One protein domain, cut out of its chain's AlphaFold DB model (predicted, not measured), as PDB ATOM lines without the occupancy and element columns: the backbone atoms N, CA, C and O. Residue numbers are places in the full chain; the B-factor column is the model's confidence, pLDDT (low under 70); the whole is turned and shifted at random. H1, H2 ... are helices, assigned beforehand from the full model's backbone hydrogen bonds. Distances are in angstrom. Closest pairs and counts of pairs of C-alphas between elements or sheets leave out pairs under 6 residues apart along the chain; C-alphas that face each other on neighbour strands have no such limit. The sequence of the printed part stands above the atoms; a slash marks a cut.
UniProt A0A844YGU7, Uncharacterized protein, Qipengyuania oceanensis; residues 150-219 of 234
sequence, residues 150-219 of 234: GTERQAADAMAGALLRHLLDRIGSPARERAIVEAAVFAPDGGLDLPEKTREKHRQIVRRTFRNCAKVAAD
ATOM      1  N   GLY A 150      78.516 140.120 123.556       83.50
ATOM      2  CA  GLY A 150      77.691 141.092 122.839       83.50
ATOM      3  C   GLY A 150      78.491 141.916 121.833       83.50
ATOM      4  O   GLY A 150      78.073 142.053 120.682       83.50
ATOM      5  N   THR A 151      79.663 142.404 122.241       83.94
ATOM      6  CA  THR A 151      80.559 143.185 121.380       83.94
ATOM      7  C   THR A 151      81.100 142.341 120.228       83.94
ATOM      8  O   THR A 151      81.112 142.801 119.088       83.94
ATOM      9  N   GLU A 152      81.504 141.098 120.492       86.50
ATOM     10  CA  GLU A 152      82.000 140.180 119.461       86.50
ATOM     11  C   GLU A 152      80.918 139.830 118.436       86.50
ATOM     12  O   GLU A 152      81.174 139.909 117.233       86.50
ATOM     13  N   ARG A 153      79.693 139.528 118.892       85.56
ATOM     14  CA  ARG A 153      78.539 139.304 118.005       85.56
ATOM     15  C   ARG A 153      78.279 140.520 117.118       85.56
ATOM     16  O   ARG A 153      78.218 140.392 115.900       85.56
ATOM     17  N   GLN A 154      78.217 141.712 117.711       83.44
ATOM     18  CA  GLN A 154      77.956 142.940 116.961       83.44
ATOM     19  C   GLN A 154      79.075 143.269 115.962       83.44
ATOM     20  O   GLN A 154      78.801 143.714 114.845       83.44
ATOM     21  N   ALA A 155      80.336 143.047 116.338       87.50
ATOM     22  CA  ALA A 155      81.472 143.223 115.443       87.50
ATOM     23  C   ALA A 155      81.416 142.236 114.267       87.50
ATOM     24  O   ALA A 155      81.607 142.645 113.119       87.50
ATOM     25  N   ALA A 156      81.099 140.965 114.533       87.50
ATOM     26  CA  ALA A 156      80.939 139.941 113.507       87.50
ATOM     27  C   ALA A 156      79.800 140.286 112.531       87.50
ATOM     28  O   ALA A 156      80.015 140.261 111.317       87.50
ATOM     29  N   ASP A 157      78.635 140.699 113.037       87.38
ATOM     30  CA  ASP A 157      77.491 141.110 112.212       87.38
ATOM     31  C   ASP A 157      77.826 142.328 111.341       87.38
ATOM     32  O   ASP A 157      77.506 142.366 110.149       87.38
ATOM     33  N   ALA A 158      78.531 143.315 111.902       86.06
ATOM     34  CA  ALA A 158      78.962 144.499 111.164       86.06
ATOM     35  C   ALA A 158      79.939 144.147 110.030       86.06
ATOM     36  O   ALA A 158      79.791 144.650 108.909       86.06
ATOM     37  N   MET A 159      80.914 143.267 110.294       91.25
ATOM     38  CA  MET A 159      81.854 142.778 109.280       91.25
ATOM     39  C   MET A 159      81.137 141.966 108.198       91.25
ATOM     40  O   MET A 159      81.346 142.216 107.008       91.25
ATOM     41  N   ALA A 160      80.243 141.054 108.585       90.50
ATOM     42  CA  ALA A 160      79.433 140.273 107.657       90.50
ATOM     43  C   ALA A 160      78.567 141.178 106.765       90.50
ATOM     44  O   ALA A 160      78.504 140.974 105.551       90.50
ATOM     45  N   GLY A 161      77.957 142.224 107.330       88.75
ATOM     46  CA  GLY A 161      77.157 143.198 106.585       88.75
ATOM     47  C   GLY A 161      77.980 144.028 105.604       88.75
ATOM     48  O   GLY A 161      77.556 144.250 104.469       88.75
ATOM     49  N   ALA A 162      79.178 144.461 106.003       90.69
ATOM     50  CA  ALA A 162      80.093 145.171 105.113       90.69
ATOM     51  C   ALA A 162      80.544 144.290 103.935       90.69
ATOM     52  O   ALA A 162      80.500 144.736 102.786       90.69
ATOM     53  N   LEU A 163      80.908 143.033 104.204       91.69
ATOM     54  CA  LEU A 163      81.298 142.066 103.177       91.69
ATOM     55  C   LEU A 163      80.142 141.741 102.227       91.69
ATOM     56  O   LEU A 163      80.332 141.734 101.011       91.69
ATOM     57  N   LEU A 164      78.936 141.524 102.755       91.25
ATOM     58  CA  LEU A 164      77.756 141.264 101.937       91.25
ATOM     59  C   LEU A 164      77.469 142.434 100.991       91.25
ATOM     60  O   LEU A 164      77.299 142.211  99.795       91.25
ATOM     61  N   ARG A 165      77.473 143.676 101.494       90.81
ATOM     62  CA  ARG A 165      77.290 144.873 100.656       90.81
ATOM     63  C   ARG A 165      78.344 144.971  99.563       90.81
ATOM     64  O   ARG A 165      77.993 145.179  98.406       90.81
ATOM     65  N   HIS A 166      79.607 144.726  99.906       91.19
ATOM     66  CA  HIS A 166      80.692 144.709  98.932       91.19
ATOM     67  C   HIS A 166      80.471 143.657  97.827       91.19
ATOM     68  O   HIS A 166      80.649 143.949  96.644       91.19
ATOM     69  N   LEU A 167      80.031 142.445  98.178       90.31
ATOM     70  CA  LEU A 167      79.710 141.407  97.193       90.31
ATOM     71  C   LEU A 167      78.506 141.789  96.323       90.31
ATOM     72  O   LEU A 167      78.555 141.597  95.109       90.31
ATOM     73  N   LEU A 168      77.459 142.368  96.920       90.50
ATOM     74  CA  LEU A 168      76.270 142.859  96.215       90.50
ATOM     75  C   LEU A 168      76.597 143.995  95.231       90.50
ATOM     76  O   LEU A 168      75.986 144.070  94.160       90.50
ATOM     77  N   ASP A 169      77.561 144.852  95.573       90.06
ATOM     78  CA  ASP A 169      78.112 145.866  94.674       90.06
ATOM     79  C   ASP A 169      78.860 145.227  93.505       90.06
ATOM     80  O   ASP A 169      78.580 145.561  92.354       90.06
ATOM     81  N   ARG A 170      79.734 144.247  93.772       89.81
ATOM     82  CA  ARG A 170      80.493 143.549  92.719       89.81
ATOM     83  C   ARG A 170      79.600 142.830  91.704       89.81
ATOM     84  O   ARG A 170      79.934 142.818  90.525       89.81
ATOM     85  N   ILE A 171      78.474 142.248  92.124       89.81
ATOM     86  CA  ILE A 171      77.521 141.596  91.202       89.81
ATOM     87  C   ILE A 171      76.515 142.570  90.564       89.81
ATOM     88  O   ILE A 171      75.633 142.126  89.829       89.81
ATOM     89  N   GLY A 172      76.589 143.873  90.865       89.19
ATOM     90  CA  GLY A 172      75.669 144.875  90.323       89.19
ATOM     91  C   GLY A 172      74.209 144.677  90.753       89.19
ATOM     92  O   GLY A 172      73.297 144.989  89.990       89.19
ATOM     93  N   SER A 173      73.963 144.133  91.953       88.25
ATOM     94  CA  SER A 173      72.606 143.810  92.411       88.25
ATOM     95  C   SER A 173      71.731 145.073  92.498       88.25
ATOM     96  O   SER A 173      72.162 146.044  93.121       88.25
ATOM     97  N   PRO A 174      70.485 145.077  91.990       88.50
ATOM     98  CA  PRO A 174      69.566 146.209  92.139       88.50
ATOM     99  C   PRO A 174      69.222 146.509  93.605       88.50
ATOM    100  O   PRO A 174      69.105 145.588  94.416       88.50
ATOM    101  N   ALA A 175      68.964 147.779  93.936       84.69
ATOM    102  CA  ALA A 175      68.682 148.237  95.306       84.69
ATOM    103  C   ALA A 175      67.546 147.460  96.005       84.69
ATOM    104  O   ALA A 175      67.652 147.124  97.181       84.69
ATOM    105  N   ARG A 176      66.488 147.098  95.265       85.00
ATOM    106  CA  ARG A 176      65.367 146.307  95.798       85.00
ATOM    107  C   ARG A 176      65.784 144.894  96.215       85.00
ATOM    108  O   ARG A 176      65.287 144.377  97.208       85.00
ATOM    109  N   GLU A 177      66.682 144.264  95.464       86.56
ATOM    110  CA  GLU A 177      67.175 142.920  95.781       86.56
ATOM    111  C   GLU A 177      68.157 142.946  96.943       86.56
ATOM    112  O   GLU A 177      68.114 142.053  97.784       86.56
ATOM    113  N   ARG A 178      68.974 144.004  97.037       88.00
ATOM    114  CA  ARG A 178      69.855 144.236  98.189       88.00
ATOM    115  C   ARG A 178      69.052 144.296  99.482       88.00
ATOM    116  O   ARG A 178      69.354 143.550 100.399       88.00
ATOM    117  N   ALA A 179      67.973 145.081  99.500       85.69
ATOM    118  CA  ALA A 179      67.102 145.194 100.667       85.69
ATOM    119  C   ALA A 179      66.470 143.847 101.070       85.69
ATOM    120  O   ALA A 179      66.405 143.526 102.253       85.69
ATOM    121  N   ILE A 180      66.042 143.030 100.097       86.31
ATOM    122  CA  ILE A 180      65.484 141.690 100.362       86.31
ATOM    123  C   ILE A 180      66.544 140.760 100.967       86.31
ATOM    124  O   ILE A 180      66.245 140.001 101.886       86.31
ATOM    125  N   VAL A 181      67.773 140.803 100.450       87.38
ATOM    126  CA  VAL A 181      68.873 139.945 100.907       87.38
ATOM    127  C   VAL A 181      69.388 140.379 102.280       87.38
ATOM    128  O   VAL A 181      69.568 139.526 103.140       87.38
ATOM    129  N   GLU A 182      69.562 141.678 102.522       86.44
ATOM    130  CA  GLU A 182      69.967 142.206 103.831       86.44
ATOM    131  C   GLU A 182      68.929 141.884 104.911       86.44
ATOM    132  O   GLU A 182      69.296 141.412 105.986       86.44
ATOM    133  N   ALA A 183      67.635 142.047 104.607       84.06
ATOM    134  CA  ALA A 183      66.561 141.671 105.522       84.06
ATOM    135  C   ALA A 183      66.571 140.165 105.835       84.06
ATOM    136  O   ALA A 183      66.402 139.775 106.984       84.06
ATOM    137  N   ALA A 184      66.827 139.314 104.838       83.69
ATOM    138  CA  ALA A 184      66.885 137.866 105.037       83.69
ATOM    139  C   ALA A 184      68.080 137.402 105.895       83.69
ATOM    140  O   ALA A 184      68.008 136.326 106.481       83.69
ATOM    141  N   VAL A 185      69.172 138.174 105.943       83.50
ATOM    142  CA  VAL A 185      70.410 137.810 106.656       83.50
ATOM    143  C   VAL A 185      70.450 138.393 108.066       83.50
ATOM    144  O   VAL A 185      70.820 137.687 108.997       83.50
ATOM    145  N   PHE A 186      70.062 139.661 108.232       83.00
ATOM    146  CA  PHE A 186      70.221 140.393 109.495       83.00
ATOM    147  C   PHE A 186      68.915 140.599 110.269       83.00
ATOM    148  O   PHE A 186      68.945 141.095 111.391       83.00
ATOM    149  N   ALA A 187      67.770 140.219 109.697       74.88
ATOM    150  CA  ALA A 187      66.474 140.256 110.374       74.88
ATOM    151  C   ALA A 187      65.736 138.906 110.249       74.88
ATOM    152  O   ALA A 187      64.631 138.863 109.702       74.88
ATOM    153  N   PRO A 188      66.316 137.794 110.750       60.97
ATOM    154  CA  PRO A 188      65.733 136.454 110.618       60.97
ATOM    155  C   PRO A 188      64.341 136.336 111.262       60.97
ATOM    156  O   PRO A 188      63.479 135.644 110.720       60.97
ATOM    157  N   ASP A 189      64.099 137.082 112.348       59.41
ATOM    158  CA  ASP A 189      62.821 137.119 113.079       59.41
ATOM    159  C   ASP A 189      61.883 138.246 112.613       59.41
ATOM    160  O   ASP A 189      60.739 138.345 113.055       59.41
ATOM    161  N   GLY A 190      62.346 139.100 111.691       54.78
ATOM    162  CA  GLY A 190      61.597 140.214 111.109       54.78
ATOM    163  C   GLY A 190      60.598 139.739 110.064       54.78
ATOM    164  O   GLY A 190      60.623 140.212 108.927       54.78
ATOM    165  N   GLY A 191      59.762 138.770 110.444       49.91
ATOM    166  CA  GLY A 191      58.709 138.175 109.640       49.91
ATOM    167  C   GLY A 191      57.801 139.250 109.066       49.91
ATOM    168  O   GLY A 191      56.796 139.622 109.661       49.91
ATOM    169  N   LEU A 192      58.149 139.742 107.881       54.25
ATOM    170  CA  LEU A 192      57.195 140.420 107.032       54.25
ATOM    171  C   LEU A 192      56.099 139.381 106.789       54.25
ATOM    172  O   LEU A 192      56.369 138.341 106.173       54.25
ATOM    173  N   ASP A 193      54.907 139.633 107.325       60.97
ATOM    174  CA  ASP A 193      53.704 138.838 107.088       60.97
ATOM    175  C   ASP A 193      53.318 138.979 105.611       60.97
ATOM    176  O   ASP A 193      52.502 139.797 105.189       60.97
ATOM    177  N   LEU A 194      54.082 138.277 104.780       68.25
ATOM    178  CA  LEU A 194      54.021 138.357 103.339       68.25
ATOM    179  C   LEU A 194      53.195 137.182 102.832       68.25
ATOM    180  O   LEU A 194      53.425 136.037 103.247       68.25
ATOM    181  N   PRO A 195      52.335 137.425 101.830       77.69
ATOM    182  CA  PRO A 195      51.682 136.354 101.098       77.69
ATOM    183  C   PRO A 195      52.699 135.295 100.655       77.69
ATOM    184  O   PRO A 195      53.817 135.620 100.247       77.69
ATOM    185  N   GLU A 196      52.317 134.018 100.700       74.38
ATOM    186  CA  GLU A 196      53.195 132.878 100.393       74.38
ATOM    187  C   GLU A 196      53.931 133.026  99.050       74.38
ATOM    188  O   GLU A 196      55.146 132.845  98.975       74.38
ATOM    189  N   LYS A 197      53.224 133.489  98.011       72.62
ATOM    190  CA  LYS A 197      53.807 133.773  96.688       72.62
ATOM    191  C   LYS A 197      54.917 134.831  96.733       72.62
ATOM    192  O   LYS A 197      55.839 134.785  95.925       72.62
ATOM    193  N   THR A 198      54.841 135.792  97.649       80.19
ATOM    194  CA  THR A 198      55.853 136.842  97.834       80.19
ATOM    195  C   THR A 198      57.044 136.322  98.637       80.19
ATOM    196  O   THR A 198      58.185 136.608  98.275       80.19
ATOM    197  N   ARG A 199      56.804 135.481  99.653       80.25
ATOM    198  CA  ARG A 199      57.874 134.798 100.401       80.25
ATOM    199  C   ARG A 199      58.704 133.895  99.498       80.25
ATOM    200  O   ARG A 199      59.930 133.953  99.544       80.25
ATOM    201  N   GLU A 200      58.055 133.117  98.637       83.69
ATOM    202  CA  GLU A 200      58.768 132.240  97.706       83.69
ATOM    203  C   GLU A 200      59.581 133.038  96.678       83.69
ATOM    204  O   GLU A 200      60.755 132.746  96.449       83.69
ATOM    205  N   LYS A 201      59.030 134.136  96.142       85.06
ATOM    206  CA  LYS A 201      59.798 135.066  95.297       85.06
ATOM    207  C   LYS A 201      61.031 135.613  96.022       85.06
ATOM    208  O   LYS A 201      62.115 135.619  95.444       85.06
ATOM    209  N   HIS A 202      60.902 136.036  97.282       87.25
ATOM    210  CA  HIS A 202      62.040 136.516  98.074       87.25
ATOM    211  C   HIS A 202      63.085 135.411  98.288       87.25
ATOM    212  O   HIS A 202      64.270 135.662  98.091       87.25
ATOM    213  N   ARG A 203      62.673 134.169  98.582       84.75
ATOM    214  CA  ARG A 203      63.590 133.019  98.695       84.75
ATOM    215  C   ARG A 203      64.371 132.774  97.407       84.75
ATOM    216  O   ARG A 203      65.576 132.529  97.458       84.75
ATOM    217  N   GLN A 204      63.713 132.858  96.255       89.44
ATOM    218  CA  GLN A 204      64.371 132.691  94.957       89.44
ATOM    219  C   GLN A 204      65.380 133.808  94.677       89.44
ATOM    220  O   GLN A 204      66.481 133.523  94.196       89.44
ATOM    221  N   ILE A 205      65.038 135.053  95.028       87.94
ATOM    222  CA  ILE A 205      65.942 136.209  94.951       87.94
ATOM    223  C   ILE A 205      67.160 135.989  95.856       87.94
ATOM    224  O   ILE A 205      68.291 136.068  95.393       87.94
ATOM    225  N   VAL A 206      66.963 135.604  97.115       89.12
ATOM    226  CA  VAL A 206      68.072 135.317  98.038       89.12
ATOM    227  C   VAL A 206      68.969 134.210  97.477       89.12
ATOM    228  O   VAL A 206      70.175 134.399  97.323       89.12
ATOM    229  N   ARG A 207      68.391 133.080  97.052       89.81
ATOM    230  CA  ARG A 207      69.148 131.940  96.505       89.81
ATOM    231  C   ARG A 207      69.935 132.279  95.244       89.81
ATOM    232  O   ARG A 207      71.042 131.771  95.064       89.81
ATOM    233  N   ARG A 208      69.380 133.058  94.310       92.62
ATOM    234  CA  ARG A 208      70.126 133.449  93.097       92.62
ATOM    235  C   ARG A 208      71.250 134.422  93.436       92.62
ATOM    236  O   ARG A 208      72.356 134.247  92.936       92.62
ATOM    237  N   THR A 209      70.989 135.381  94.317       90.00
ATOM    238  CA  THR A 209      71.950 136.428  94.657       90.00
ATOM    239  C   THR A 209      73.128 135.843  95.425       90.00
ATOM    240  O   THR A 209      74.268 136.076  95.038       90.00
ATOM    241  N   PHE A 210      72.883 134.961  96.400       89.75
ATOM    242  CA  PHE A 210      73.953 134.249  97.106       89.75
ATOM    243  C   PHE A 210      74.797 133.360  96.190       89.75
ATOM    244  O   PHE A 210      76.018 133.344  96.321       89.75
ATOM    245  N   ARG A 211      74.186 132.665  95.218       91.75
ATOM    246  CA  ARG A 211      74.946 131.900  94.216       91.75
ATOM    247  C   ARG A 211      75.876 132.796  93.397       91.75
ATOM    248  O   ARG A 211      76.999 132.397  93.114       91.75
ATOM    249  N   ASN A 212      75.434 133.996  93.030       89.06
ATOM    250  CA  ASN A 212      76.264 134.950  92.294       89.06
ATOM    251  C   ASN A 212      77.372 135.545  93.176       89.06
ATOM    252  O   ASN A 212      78.516 135.611  92.735       89.06
ATOM    253  N   CYS A 213      77.068 135.892  94.430       88.62
ATOM    254  CA  CYS A 213      78.070 136.325  95.404       88.62
ATOM    255  C   CYS A 213      79.146 135.251  95.623       88.62
ATOM    256  O   CYS A 213      80.327 135.577  95.629       88.62
ATOM    257  N   ALA A 214      78.761 133.974  95.735       89.25
ATOM    258  CA  ALA A 214      79.697 132.861  95.898       89.25
ATOM    259  C   ALA A 214      80.643 132.710  94.695       89.25
ATOM    260  O   ALA A 214      81.838 132.506  94.882       89.25
ATOM    261  N   LYS A 215      80.134 132.878  93.465       87.25
ATOM    262  CA  LYS A 215      80.966 132.871  92.248       87.25
ATOM    263  C   LYS A 215      82.002 133.997  92.251       87.25
ATOM    264  O   LYS A 215      83.150 133.764  91.909       87.25
ATOM    265  N   VAL A 216      81.602 135.198  92.664       87.19
ATOM    266  CA  VAL A 216      82.479 136.378  92.723       87.19
ATOM    267  C   VAL A 216      83.460 136.325  93.899       87.19
ATOM    268  O   VAL A 216      84.569 136.846  93.804       87.19
ATOM    269  N   ALA A 217      83.083 135.686  95.006       85.00
ATOM    270  CA  ALA A 217      83.970 135.453  96.142       85.00
ATOM    271  C   ALA A 217      85.044 134.396  95.830       85.00
ATOM    272  O   ALA A 217      86.175 134.532  96.288       85.00
ATOM    273  N   ALA A 218      84.704 133.382  95.025       84.44
ATOM    274  CA  ALA A 218      85.646 132.371  94.547       84.44
ATOM    275  C   ALA A 218      86.664 132.917  93.526       84.44
ATOM    276  O   ALA A 218      87.678 132.267  93.289       84.44
ATOM    277  N   ASP A 219      86.417 134.106  92.963       76.69
ATOM    278  CA  ASP A 219      87.300 134.783  92.010       76.69
ATOM    279  C   ASP A 219      87.775 136.148  92.572       76.69
ATOM    280  O   ASP A 219      87.200 137.211  92.284       76.69
TER     281      ASP A 219
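What this domain is: This is residues 150 to 219 of the 234 residues of an uncharacterized protein of Qipengyuania oceanensis (UniProt A0A844YGU7). Two long helices, H1 and H3, meet near their ends as an L, the last residues of H1 on the last part of H3, and the shorter helix H2 stands in the angle between them, packed across H3. H1 and H2 form a helical hairpin, and the free end of H1, residues 150 to 156, sticks out from the rest. The printed part has 70 residues, with three named helices in the order H1, H2, H3 and no named strand, and its class is all helix. The whole is flat, spanning 34 by 33 by 18 A, and only just compact, close to loose, with a radius of gyration of the C-alphas of 12.9 A.

Where its parts are: H1 takes residues 150 to 170 and measures 30.3 A from first to last C-alpha, beginning with C-alpha 150 at (77.691, 141.092, 122.839). H2 takes residues 175 to 186 and measures 16.3 A, with C-alpha 175 at (68.682, 148.237, 95.306). H3 takes residues 196 to 217, is the longest helix by residues, measures 31.2 A, and ends with C-alpha 217 at (83.970, 135.453, 96.142).

How they stand to each other: H1 touches H2, and the closest C-alphas, those of Leu 168 and Arg 178, are 6.9 A apart. This hairpin has a shallow tilt of 26 degrees, and its two helices run opposite ways. H1 touches H3 with residues 167 to 170 alone, and H3 meets that touch with residues 209 to 217 alone. The closest C-alphas there, those of Leu 167 and Cys 213, are 5.6 A apart, and the two lines are about perpendicular at 82 degrees. H2 touches H3, which takes part with residues 202 to 209 alone. Their closest C-alphas, those of Val 181 and Val 206, are 5.5 A apart, and their lines are about perpendicular at 89 degrees. The helix packing is mostly crossed, but only just: of the three pairs that touch, one is at a shallow tilt. In H1, H2 and H3 every O i to N i+4 pair is within hydrogen-bond range.

The domain as a whole: The two C-alphas farthest apart, those of Thr 151 and Lys 197, are 37.6 A apart. The first and last printed C-alphas, those of Gly 150 and Asp 219, are 32.9 A apart. The printed part has no cut. The link from H1 to H2, with 4 residues, is tight, and the link from H2 to H3, with 9 residues, is short. The mean pLDDT of the printed part is 83.6, and residues 188 to 194, between H2 and H3, are under 70.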